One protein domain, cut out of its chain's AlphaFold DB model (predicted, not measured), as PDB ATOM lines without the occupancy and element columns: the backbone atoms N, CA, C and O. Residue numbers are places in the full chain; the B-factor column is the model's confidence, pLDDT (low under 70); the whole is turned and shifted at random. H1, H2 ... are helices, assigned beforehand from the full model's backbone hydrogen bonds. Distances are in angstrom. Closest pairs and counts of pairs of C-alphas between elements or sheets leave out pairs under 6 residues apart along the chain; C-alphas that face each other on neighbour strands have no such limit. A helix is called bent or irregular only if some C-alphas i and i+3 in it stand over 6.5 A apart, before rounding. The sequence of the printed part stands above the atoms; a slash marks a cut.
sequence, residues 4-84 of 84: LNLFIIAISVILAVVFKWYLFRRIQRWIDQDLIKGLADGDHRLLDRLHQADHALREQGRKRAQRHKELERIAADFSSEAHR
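This is residues 4 to 84 of the 84 residues of an uncharacterized protein of Oceanospirillaceae bacterium (UniProt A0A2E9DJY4). One long helix, H1, sticks out of a small three-helix head like a handle, its first part, residues 4 to 27, standing free. In the head, the last part of H1 and a helical hairpin of H2 and H3 come together, with H3 touching both other helices. The printed part has 81 residues, with three named helices in the order H1, H2, H3 and no named strand, and its class is all helix. The whole is extended, with a radius of gyration of the C-alphas of 18.9 A, and its C-alphas span 67 by 25 by 16 A, the free arm of H1 making much of the length.

H1 holds residues 4 to 39 and is 51.7 A long from first to last C-alpha; it begins at C-alpha 4 at (15.031, -11.097, 36.220) and ends at C-alpha 39 at (9.153, 33.838, 11.310). After a tight link of 4 residues, H2 holds residues 44 to 59 and measures 23.0 A from first to last C-alpha, beginning at C-alpha 44 at (-0.385, 40.012, 10.582). Another tight link of 4 residues leads to H3, residues 64 to 82, which is 26.6 A long and ends at C-alpha 82 at (9.189, 42.968, 1.799). The three helices are not bent.

H1 touches H3 with residues 32 to 39 alone, and the closest C-alphas of the two, those of Leu 39 and Ala 75, are 6.6 A apart. Their lines stand at a shallow tilt of 22 degrees, and they run the same way. Their centres are 26.7 A apart. H1 and H2 are apart, with no C-alpha of the one within 8 A of the other, though they follow each other in the chain. H2 and H3 form a helical hairpin: they touch, run opposite ways at a shallow tilt of 30 degrees, and have their centres 10.4 A apart. Their closest C-alphas are those of Leu 57 and Arg 67, at 6.1 A. In H1, H2 and H3 every backbone O i to N i+4 pair is within hydrogen-bond range.

The two C-alphas farthest apart are those of Leu 4 and Arg 84, the first and last printed residues, at 68.0 A; Arg 84 is also the chain's last residue. Without the free residues 4 to 27, the body of 57 residues spans 34 by 23 by 16 A and has a radius of gyration of 11.2 A. The printed part has no cut, and both links are tight. The mean pLDDT of the printed part is 71.7, and 52 residues are under 70: residues 31 to 51, 53 to 54 and 56 to 84. The mean pLDDT is 82 for H1, 67 for H2 and 63 for H3.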
ATOM      1  N   LEU A   4      15.274 -12.434  35.681       87.81
ATOM      2  CA  LEU A   4      15.031 -11.097  36.220       87.81
ATOM      3  C   LEU A   4      16.114 -10.085  35.803       87.81
ATOM      4  O   LEU A   4      15.800  -8.955  35.439       87.81
ATOM      5  N   ASN A   5      17.384 -10.495  35.807       88.88
ATOM      6  CA  ASN A   5      18.510  -9.630  35.456       88.88
ATOM      7  C   ASN A   5      18.491  -9.296  33.957       88.88
ATOM      8  O   ASN A   5      18.656  -8.143  33.565       88.88
ATOM      9  N   LEU A   6      18.190 -10.294  33.116       90.75
ATOM     10  CA  LEU A   6      18.018 -10.094  31.674       90.75
ATOM     11  C   LEU A   6      16.837  -9.158  31.370       90.75
ATOM     12  O   LEU A   6      16.937  -8.302  30.493       90.75
ATOM     13  N   PHE A   7      15.740  -9.279  32.122       93.12
ATOM     14  CA  PHE A   7      14.552  -8.440  31.969       93.12
ATOM     15  C   PHE A   7      14.814  -6.969  32.315       93.12
ATOM     16  O   PHE A   7      14.422  -6.081  31.557       93.12
ATOM     17  N   ILE A   8      15.524  -6.698  33.416       93.31
ATOM     18  CA  ILE A   8      15.883  -5.330  33.822       93.31
ATOM     19  C   ILE A   8      16.782  -4.678  32.767       93.31
ATOM     20  O   ILE A   8      16.542  -3.536  32.372       93.31
ATOM     21  N   ILE A   9      17.781  -5.413  32.266       93.50
ATOM     22  CA  ILE A   9      18.671  -4.926  31.205       93.50
ATOM     23  C   ILE A   9      17.865  -4.634  29.932       93.50
ATOM     24  O   ILE A   9      18.005  -3.553  29.356       93.50
ATOM     25  N   ALA A  10      16.977  -5.547  29.526       94.75
ATOM     26  CA  ALA A  10      16.130  -5.367  28.349       94.75
ATOM     27  C   ALA A  10      15.232  -4.124  28.469       94.75
ATOM     28  O   ALA A  10      15.199  -3.301  27.552       94.75
ATOM     29  N   ILE A  11      14.559  -3.939  29.609       95.50
ATOM     30  CA  ILE A  11      13.741  -2.746  29.867       95.50
ATOM     31  C   ILE A  11      14.593  -1.483  29.826       95.50
ATOM     32  O   ILE A  11      14.179  -0.513  29.201       95.50
ATOM     33  N   SER A  12      15.771  -1.482  30.448       95.56
ATOM     34  CA  SER A  12      16.642  -0.305  30.493       95.56
ATOM     35  C   SER A  12      17.062   0.147  29.089       95.56
ATOM     36  O   SER A  12      16.963   1.329  28.754       95.56
ATOM     37  N   VAL A  13      17.429  -0.799  28.216       95.69
ATOM     38  CA  VAL A  13      17.776  -0.511  26.814       95.69
ATOM     39  C   VAL A  13      16.564   0.011  26.040       95.69
ATOM     40  O   VAL A  13      16.671   1.022  25.344       95.69
ATOM     41  N   ILE A  14      15.398  -0.627  26.186       95.94
ATOM     42  CA  ILE A  14      14.160  -0.172  25.536       95.94
ATOM     43  C   ILE A  14      13.814   1.247  25.996       95.94
ATOM     44  O   ILE A  14      13.521   2.110  25.168       95.94
ATOM     45  N   LEU A  15      13.899   1.514  27.298       95.62
ATOM     46  CA  LEU A  15      13.595   2.815  27.878       95.62
ATOM     47  C   LEU A  15      14.557   3.885  27.356       95.62
ATOM     48  O   LEU A  15      14.106   4.962  26.979       95.62
ATOM     49  N   ALA A  16      15.853   3.581  27.244       92.81
ATOM     50  CA  ALA A  16      16.845   4.491  26.677       92.81
ATOM     51  C   ALA A  16      16.561   4.823  25.199       92.81
ATOM     52  O   ALA A  16      16.635   5.988  24.795       92.81
ATOM     53  N   VAL A  17      16.185   3.826  24.391       94.81
ATOM     54  CA  VAL A  17      15.827   4.023  22.975       94.81
ATOM     55  C   VAL A  17      14.556   4.862  22.845       94.81
ATOM     56  O   VAL A  17      14.530   5.839  22.090       94.81
ATOM     57  N   VAL A  18      13.516   4.529  23.614       92.38
ATOM     58  CA  VAL A  18      12.252   5.279  23.633       92.38
ATOM     59  C   VAL A  18      12.487   6.710  24.108       92.38
ATOM     60  O   VAL A  18      11.976   7.645  23.496       92.38
ATOM     61  N   PHE A  19      13.303   6.903  25.145       91.62
ATOM     62  CA  PHE A  19      13.647   8.218  25.673       91.62
ATOM     63  C   PHE A  19      14.352   9.075  24.620       91.62
ATOM     64  O   PHE A  19      13.946  10.211  24.383       91.62
ATOM     65  N   LYS A  20      15.343   8.519  23.915       89.31
ATOM     66  CA  LYS A  20      16.055   9.209  22.829       89.31
ATOM     67  C   LYS A  20      15.113   9.594  21.685       89.31
ATOM     68  O   LYS A  20      15.183  10.720  21.190       89.31
ATOM     69  N   TRP A  21      14.197   8.704  21.300       88.56
ATOM     70  CA  TRP A  21      13.184   9.004  20.283       88.56
ATOM     71  C   TRP A  21      12.198  10.088  20.741       88.56
ATOM     72  O   TRP A  21      11.878  11.008  19.984       88.56
ATOM     73  N   TYR A  22      11.753  10.019  21.995       89.69
ATOM     74  CA  TYR A  22      10.859  11.004  22.591       89.69
ATOM     75  C   TYR A  22      11.505  12.390  22.648       89.69
ATOM     76  O   TYR A  22      10.886  13.364  22.217       89.69
ATOM     77  N   LEU A  23      12.756  12.480  23.109       84.69
ATOM     78  CA  LEU A  23      13.506  13.735  23.185       84.69
ATOM     79  C   LEU A  23      13.670  14.369  21.804       84.69
ATOM     80  O   LEU A  23      13.393  15.555  21.638       84.69
ATOM     81  N   PHE A  24      14.018  13.564  20.796       82.94
ATOM     82  CA  PHE A  24      14.146  14.031  19.417       82.94
ATOM     83  C   PHE A  24      12.831  14.632  18.902       82.94
ATOM     84  O   PHE A  24      12.799  15.747  18.380       82.94
ATOM     85  N   ARG A  25      11.710  13.940  19.130       81.31
ATOM     86  CA  ARG A  25      10.383  14.408  18.712       81.31
ATOM     87  C   ARG A  25       9.896  15.619  19.514       81.31
ATOM     88  O   ARG A  25       9.123  16.430  19.002       81.31
ATOM     89  N   ARG A  26      10.307  15.738  20.780       81.88
ATOM     90  CA  ARG A  26       9.979  16.869  21.655       81.88
ATOM     91  C   ARG A  26      10.726  18.124  21.209       81.88
ATOM     92  O   ARG A  26      10.068  19.141  21.025       81.88
ATOM     93  N   ILE A  27      12.034  18.027  20.968       77.50
ATOM     94  CA  ILE A  27      12.868  19.138  20.481       77.50
ATOM     95  C   ILE A  27      12.353  19.649  19.134       77.50
ATOM     96  O   ILE A  27      12.194  20.852  18.969       77.50
ATOM     97  N   GLN A  28      11.986  18.752  18.211       70.19
ATOM     98  CA  GLN A  28      11.384  19.159  16.937       70.19
ATOM     99  C   GLN A  28      10.123  20.017  17.117       70.19
ATOM    100  O   GLN A  28       9.958  21.001  16.411       70.19
ATOM    101  N   ARG A  29       9.249  19.696  18.085       70.75
ATOM    102  CA  ARG A  29       8.066  20.536  18.361       70.75
ATOM    103  C   ARG A  29       8.421  21.900  18.940       70.75
ATOM    104  O   ARG A  29       7.676  22.840  18.706       70.75
ATOM    105  N   TRP A  30       9.479  21.975  19.743       73.56
ATOM    106  CA  TRP A  30       9.919  23.233  20.345       73.56
ATOM    107  C   TRP A  30      10.522  24.150  19.284       73.56
ATOM    108  O   TRP A  30      10.132  25.307  19.211       73.56
ATOM    109  N   ILE A  31      11.364  23.605  18.402       65.00
ATOM    110  CA  ILE A  31      11.923  24.335  17.256       65.00
ATOM    111  C   ILE A  31      10.815  24.822  16.322       65.00
ATOM    112  O   ILE A  31      10.805  25.991  15.976       65.00
ATOM    113  N   ASP A  32       9.840  23.978  15.975       64.56
ATOM    114  CA  ASP A  32       8.689  24.369  15.143       64.56
ATOM    115  C   ASP A  32       7.916  25.567  15.718       64.56
ATOM    116  O   ASP A  32       7.380  26.397  14.980       64.56
ATOM    117  N   GLN A  33       7.784  25.610  17.045       64.44
ATOM    118  CA  GLN A  33       7.024  26.640  17.742       64.44
ATOM    119  C   GLN A  33       7.815  27.942  17.861       64.44
ATOM    120  O   GLN A  33       7.227  29.012  17.738       64.44
ATOM    121  N   ASP A  34       9.125  27.848  18.072       68.06
ATOM    122  CA  ASP A  34      10.022  28.999  18.143       68.06
ATOM    123  C   ASP A  34      10.269  29.602  16.755       68.06
ATOM    124  O   ASP A  34      10.212  30.814  16.580       68.06
ATOM    125  N   LEU A  35      10.402  28.747  15.736       64.19
ATOM    126  CA  LEU A  35      10.555  29.142  14.345       64.19
ATOM    127  C   LEU A  35       9.319  29.887  13.854       64.19
ATOM    128  O   LEU A  35       9.470  31.003  13.403       64.19
ATOM    129  N   ILE A  36       8.097  29.356  14.011       63.56
ATOM    130  CA  ILE A  36       6.870  30.097  13.640       63.56
ATOM    131  C   ILE A  36       6.809  31.452  14.347       63.56
ATOM    132  O   ILE A  36       6.388  32.441  13.753       63.56
ATOM    133  N   LYS A  37       7.219  31.501  15.615       59.78
ATOM    134  CA  LYS A  37       7.166  32.721  16.414       59.78
ATOM    135  C   LYS A  37       8.197  33.758  15.956       59.78
ATOM    136  O   LYS A  37       7.868  34.938  15.959       59.78
ATOM    137  N   GLY A  38       9.387  33.327  15.533       61.62
ATOM    138  CA  GLY A  38      10.407  34.194  14.934       61.62
ATOM    139  C   GLY A  38      10.100  34.577  13.484       61.62
ATOM    140  O   GLY A  38      10.334  35.702  13.078       61.62
ATOM    141  N   LEU A  39       9.516  33.662  12.716       59.31
ATOM    142  CA  LEU A  39       9.153  33.838  11.310       59.31
ATOM    143  C   LEU A  39       7.963  34.789  11.140       59.31
ATOM    144  O   LEU A  39       7.857  35.478  10.134       59.31
ATOM    145  N   ALA A  40       7.058  34.808  12.120       58.75
ATOM    146  CA  ALA A  40       5.906  35.690  12.112       58.75
ATOM    147  C   ALA A  40       6.243  37.133  12.500       58.75
ATOM    148  O   ALA A  40       5.373  37.957  12.274       58.75
ATOM    149  N   ASP A  41       7.413  37.413  13.100       62.44
ATOM    150  CA  ASP A  41       7.972  38.724  13.521       62.44
ATOM    151  C   ASP A  41       6.971  39.893  13.733       62.44
ATOM    152  O   ASP A  41       7.218  41.040  13.378       62.44
ATOM    153  N   GLY A  42       5.782  39.609  14.279       55.69
ATOM    154  CA  GLY A  42       4.675  40.561  14.437       55.69
ATOM    155  C   GLY A  42       3.815  40.905  13.201       55.69
ATOM    156  O   GLY A  42       2.823  41.620  13.370       55.69
ATOM    157  N   ASP A  43       4.098  40.410  11.992       60.12
ATOM    158  CA  ASP A  43       3.375  40.791  10.766       60.12
ATOM    159  C   ASP A  43       2.091  39.967  10.535       60.12
ATOM    160  O   ASP A  43       2.101  38.795  10.144       60.12
ATOM    161  N   HIS A  44       0.942  40.615  10.744       60.69
ATOM    162  CA  HIS A  44      -0.385  40.012  10.582       60.69
ATOM    163  C   HIS A  44      -0.693  39.574   9.140       60.69
ATOM    164  O   HIS A  44      -1.456  38.628   8.946       60.69
ATOM    165  N   ARG A  45      -0.106  40.212   8.115       62.38
ATOM    166  CA  ARG A  45      -0.391  39.863   6.705       62.38
ATOM    167  C   ARG A  45       0.299  38.567   6.297       62.38
ATOM    168  O   ARG A  45      -0.250  37.775   5.530       62.38
ATOM    169  N   LEU A  46       1.491  38.346   6.840       64.94
ATOM    170  CA  LEU A  46       2.231  37.103   6.689       64.94
ATOM    171  C   LEU A  46       1.516  35.955   7.423       64.94
ATOM    172  O   LEU A  46       1.420  34.844   6.900       64.94
ATOM    173  N   LEU A  47       0.937  36.251   8.589       64.31
ATOM    174  CA  LEU A  47       0.203  35.301   9.425       64.31
ATOM    175  C   LEU A  47      -1.025  34.711   8.707       64.31
ATOM    176  O   LEU A  47      -1.198  33.492   8.712       64.31
ATOM    177  N   ASP A  48      -1.818  35.541   8.022       68.62
ATOM    178  CA  ASP A  48      -2.977  35.082   7.239       68.62
ATOM    179  C   ASP A  48      -2.573  34.190   6.052       68.62
ATOM    180  O   ASP A  48      -3.201  33.155   5.796       68.62
ATOM    181  N   ARG A  49      -1.482  34.532   5.350       68.25
ATOM    182  CA  ARG A  49      -0.944  33.696   4.260       68.25
ATOM    183  C   ARG A  49      -0.415  32.358   4.770       68.25
ATOM    184  O   ARG A  49      -0.703  31.326   4.161       68.25
ATOM    185  N   LEU A  50       0.321  32.354   5.885       67.50
ATOM    186  CA  LEU A  50       0.764  31.115   6.529       67.50
ATOM    187  C   LEU A  50      -0.432  30.265   6.962       67.50
ATOM    188  O   LEU A  50      -0.410  29.052   6.780       67.50
ATOM    189  N   HIS A  51      -1.495  30.873   7.488       69.38
ATOM    190  CA  HIS A  51      -2.693  30.141   7.898       69.38
ATOM    191  C   HIS A  51      -3.390  29.445   6.723       69.38
ATOM    192  O   HIS A  51      -3.765  28.274   6.842       69.38
ATOM    193  N   GLN A  52      -3.522  30.126   5.581       72.81
ATOM    194  CA  GLN A  52      -4.061  29.519   4.358       72.81
ATOM    195  C   GLN A  52      -3.170  28.380   3.848       72.81
ATOM    196  O   GLN A  52      -3.678  27.308   3.507       72.81
ATOM    197  N   ALA A  53      -1.847  28.571   3.857       68.75
ATOM    198  CA  ALA A  53      -0.898  27.537   3.460       68.75
ATOM    199  C   ALA A  53      -0.943  26.316   4.401       68.75
ATOM    200  O   ALA A  53      -0.990  25.184   3.916       68.75
ATOM    201  N   ASP A  54      -0.995  26.508   5.729       66.88
ATOM    202  CA  ASP A  54      -1.104  25.404   6.699       66.88
ATOM    203  C   ASP A  54      -2.406  24.620   6.516       66.88
ATOM    204  O   ASP A  54      -2.387  23.391   6.602       66.88
ATOM    205  N   HIS A  55      -3.520  25.294   6.214       70.25
ATOM    206  CA  HIS A  55      -4.786  24.622   5.918       70.25
ATOM    207  C   HIS A  55      -4.673  23.699   4.700       70.25
ATOM    208  O   HIS A  55      -4.968  22.507   4.812       70.25
ATOM    209  N   ALA A  56      -4.150  24.203   3.580       69.50
ATOM    210  CA  ALA A  56      -3.952  23.404   2.370       69.50
ATOM    211  C   ALA A  56      -2.985  22.227   2.603       69.50
ATOM    212  O   ALA A  56      -3.208  21.099   2.160       69.50
ATOM    213  N   LEU A  57      -1.913  22.458   3.360       68.12
ATOM    214  CA  LEU A  57      -0.922  21.438   3.695       68.12
ATOM    215  C   LEU A  57      -1.477  20.365   4.654       68.12
ATOM    216  O   LEU A  57      -1.071  19.198   4.584       68.12
ATOM    217  N   ARG A  58      -2.394  20.731   5.562       66.50
ATOM    218  CA  ARG A  58      -3.101  19.796   6.455       66.50
ATOM    219  C   ARG A  58      -4.040  18.878   5.691       66.50
ATOM    220  O   ARG A  58      -4.047  17.684   5.984       66.50
ATOM    221  N   GLU A  59      -4.778  19.410   4.720       68.31
ATOM    222  CA  GLU A  59      -5.666  18.616   3.861       68.31
ATOM    223  C   GLU A  59      -4.892  17.568   3.054       68.31
ATOM    224  O   GLU A  59      -5.374  16.459   2.841       68.31
ATOM    225  N   GLN A  60      -3.635  17.853   2.710       63.78
ATOM    226  CA  GLN A  60      -2.746  16.908   2.029       63.78
ATOM    227  C   GLN A  60      -2.161  15.811   2.941       63.78
ATOM    228  O   GLN A  60      -1.347  15.005   2.490       63.78
ATOM    229  N   GLY A  61      -2.500  15.775   4.237       57.03
ATOM    230  CA  GLY A  61      -2.020  14.741   5.166       57.03
ATOM    231  C   GLY A  61      -0.499  14.743   5.391       57.03
ATOM    232  O   GLY A  61       0.068  13.778   5.911       57.03
ATOM    233  N   ARG A  62       0.195  15.822   5.002       56.38
ATOM    234  CA  ARG A  62       1.659  15.927   5.059       56.38
ATOM    235  C   ARG A  62       2.160  15.934   6.505       56.38
ATOM    236  O   ARG A  62       1.637  16.635   7.385       56.38
ATOM    237  N   LYS A  63       3.235  15.169   6.749       57.62
ATOM    238  CA  LYS A  63       3.950  15.134   8.037       57.62
ATOM    239  C   LYS A  63       4.342  16.555   8.440       57.62
ATOM    240  O   LYS A  63       4.890  17.306   7.643       57.62
ATOM    241  N   ARG A  64       4.093  16.885   9.706       56.41
ATOM    242  CA  ARG A  64       4.239  18.226  10.294       56.41
ATOM    243  C   ARG A  64       5.579  18.908   9.977       56.41
ATOM    244  O   ARG A  64       5.567  20.053   9.568       56.41
ATOM    245  N   ALA A  65       6.687  18.164  10.009       58.53
ATOM    246  CA  ALA A  65       8.014  18.681   9.656       58.53
ATOM    247  C   ALA A  65       8.144  19.146   8.188       58.53
ATOM    248  O   ALA A  65       8.888  20.076   7.904       58.53
ATOM    249  N   GLN A  66       7.433  18.512   7.246       61.72
ATOM    250  CA  GLN A  66       7.409  18.972   5.852       61.72
ATOM    251  C   GLN A  66       6.532  20.205   5.686       61.72
ATOM    252  O   GLN A  66       6.889  21.086   4.917       61.72
ATOM    253  N   ARG A  67       5.417  20.286   6.422       63.50
ATOM    254  CA  ARG A  67       4.579  21.490   6.420       63.50
ATOM    255  C   ARG A  67       5.367  22.680   6.929       63.50
ATOM    256  O   ARG A  67       5.457  23.677   6.235       63.50
ATOM    257  N   HIS A  68       6.020  22.526   8.073       59.53
ATOM    258  CA  HIS A  68       6.852  23.568   8.659       59.53
ATOM    259  C   HIS A  68       7.941  24.072   7.723       59.53
ATOM    260  O   HIS A  68       8.077  25.275   7.570       59.53
ATOM    261  N   LYS A  69       8.641  23.171   7.029       64.94
ATOM    262  CA  LYS A  69       9.666  23.560   6.055       64.94
ATOM    263  C   LYS A  69       9.093  24.327   4.855       64.94
ATOM    264  O   LYS A  69       9.744  25.223   4.330       64.94
ATOM    265  N   GLU A  70       7.884  23.980   4.422       66.88
ATOM    266  CA  GLU A  70       7.187  24.682   3.340       66.88
ATOM    267  C   GLU A  70       6.704  26.070   3.794       66.88
ATOM    268  O   GLU A  70       6.897  27.054   3.092       66.88
ATOM    269  N   LEU A  71       6.142  26.163   5.004       65.25
ATOM    270  CA  LEU A  71       5.709  27.418   5.625       65.25
ATOM    271  C   LEU A  71       6.893  28.362   5.908       65.25
ATOM    272  O   LEU A  71       6.783  29.562   5.674       65.25
ATOM    273  N   GLU A  72       8.033  27.820   6.343       66.69
ATOM    274  CA  GLU A  72       9.297  28.547   6.519       66.69
ATOM    275  C   GLU A  72       9.787  29.143   5.199       66.69
ATOM    276  O   GLU A  72      10.134  30.320   5.136       66.69
ATOM    277  N   ARG A  73       9.746  28.354   4.121       66.62
ATOM    278  CA  ARG A  73      10.124  28.814   2.783       66.62
ATOM    279  C   ARG A  73       9.224  29.944   2.286       66.62
ATOM    280  O   ARG A  73       9.733  30.942   1.792       66.62
ATOM    281  N   ILE A  74       7.909  29.812   2.462       68.44
ATOM    282  CA  ILE A  74       6.931  30.837   2.064       68.44
ATOM    283  C   ILE A  74       7.186  32.155   2.802       68.44
ATOM    284  O   ILE A  74       7.067  33.228   2.212       68.44
ATOM    285  N   ALA A  75       7.556  32.096   4.079       64.81
ATOM    286  CA  ALA A  75       7.854  33.305   4.831       64.81
ATOM    287  C   ALA A  75       9.223  33.907   4.519       64.81
ATOM    288  O   ALA A  75       9.353  35.126   4.535       64.81
ATOM    289  N   ALA A  76      10.228  33.077   4.228       66.44
ATOM    290  CA  ALA A  76      11.537  33.541   3.782       66.44
ATOM    291  C   ALA A  76      11.443  34.282   2.437       66.44
ATOM    292  O   ALA A  76      12.057  35.333   2.267       66.44
ATOM    293  N   ASP A  77      10.623  33.781   1.507       66.69
ATOM    294  CA  ASP A  77      10.348  34.476   0.246       66.69
ATOM    295  C   ASP A  77       9.636  35.815   0.509       66.69
ATOM    296  O   ASP A  77      10.048  36.847  -0.017       66.69
ATOM    297  N   PHE A  78       8.642  35.841   1.403       66.19
ATOM    298  CA  PHE A  78       7.887  37.059   1.712       66.19
ATOM    299  C   PHE A  78       8.716  38.131   2.436       66.19
ATOM    300  O   PHE A  78       8.600  39.311   2.116       66.19
ATOM    301  N   SER A  79       9.577  37.747   3.384       61.72
ATOM    302  CA  SER A  79      10.481  38.690   4.055       61.72
ATOM    303  C   SER A  79      11.546  39.237   3.099       61.72
ATOM    304  O   SER A  79      11.923  40.401   3.209       61.72
ATOM    305  N   SER A  80      11.978  38.441   2.112       62.38
ATOM    306  CA  SER A  80      12.895  38.892   1.058       62.38
ATOM    307  C   SER A  80      12.246  39.863   0.062       62.38
ATOM    308  O   SER A  80      12.905  40.795  -0.398       62.38
ATOM    309  N   GLU A  81      10.955  39.682  -0.242       60.38
ATOM    310  CA  GLU A  81      10.171  40.603  -1.073       60.38
ATOM    311  C   GLU A  81       9.818  41.889  -0.322       60.38
ATOM    312  O   GLU A  81       9.859  42.960  -0.912       60.38
ATOM    313  N   ALA A  82       9.519  41.804   0.977       56.84
ATOM    314  CA  ALA A  82       9.189  42.968   1.799       56.84
ATOM    315  C   ALA A  82      10.386  43.907   2.031       56.84
ATOM    316  O   ALA A  82      10.193  45.073   2.371       56.84
ATOM    317  N   HIS A  83      11.614  43.406   1.862       51.06
ATOM    318  CA  HIS A  83      12.840  44.180   2.053       51.06
ATOM    319  C   HIS A  83      13.388  44.824   0.759       51.06
ATOM    320  O   HIS A  83      14.422  45.500   0.821       51.06
ATOM    321  N   ARG A  84      12.723  44.626  -0.392       46.69
ATOM    322  CA  ARG A  84      13.016  45.272  -1.686       46.69
ATOM    323  C   ARG A  84      12.068  46.431  -1.968       46.69
ATOM    324  O   ARG A  84      12.559  47.405  -2.580       46.69
TER     325      ARG A  84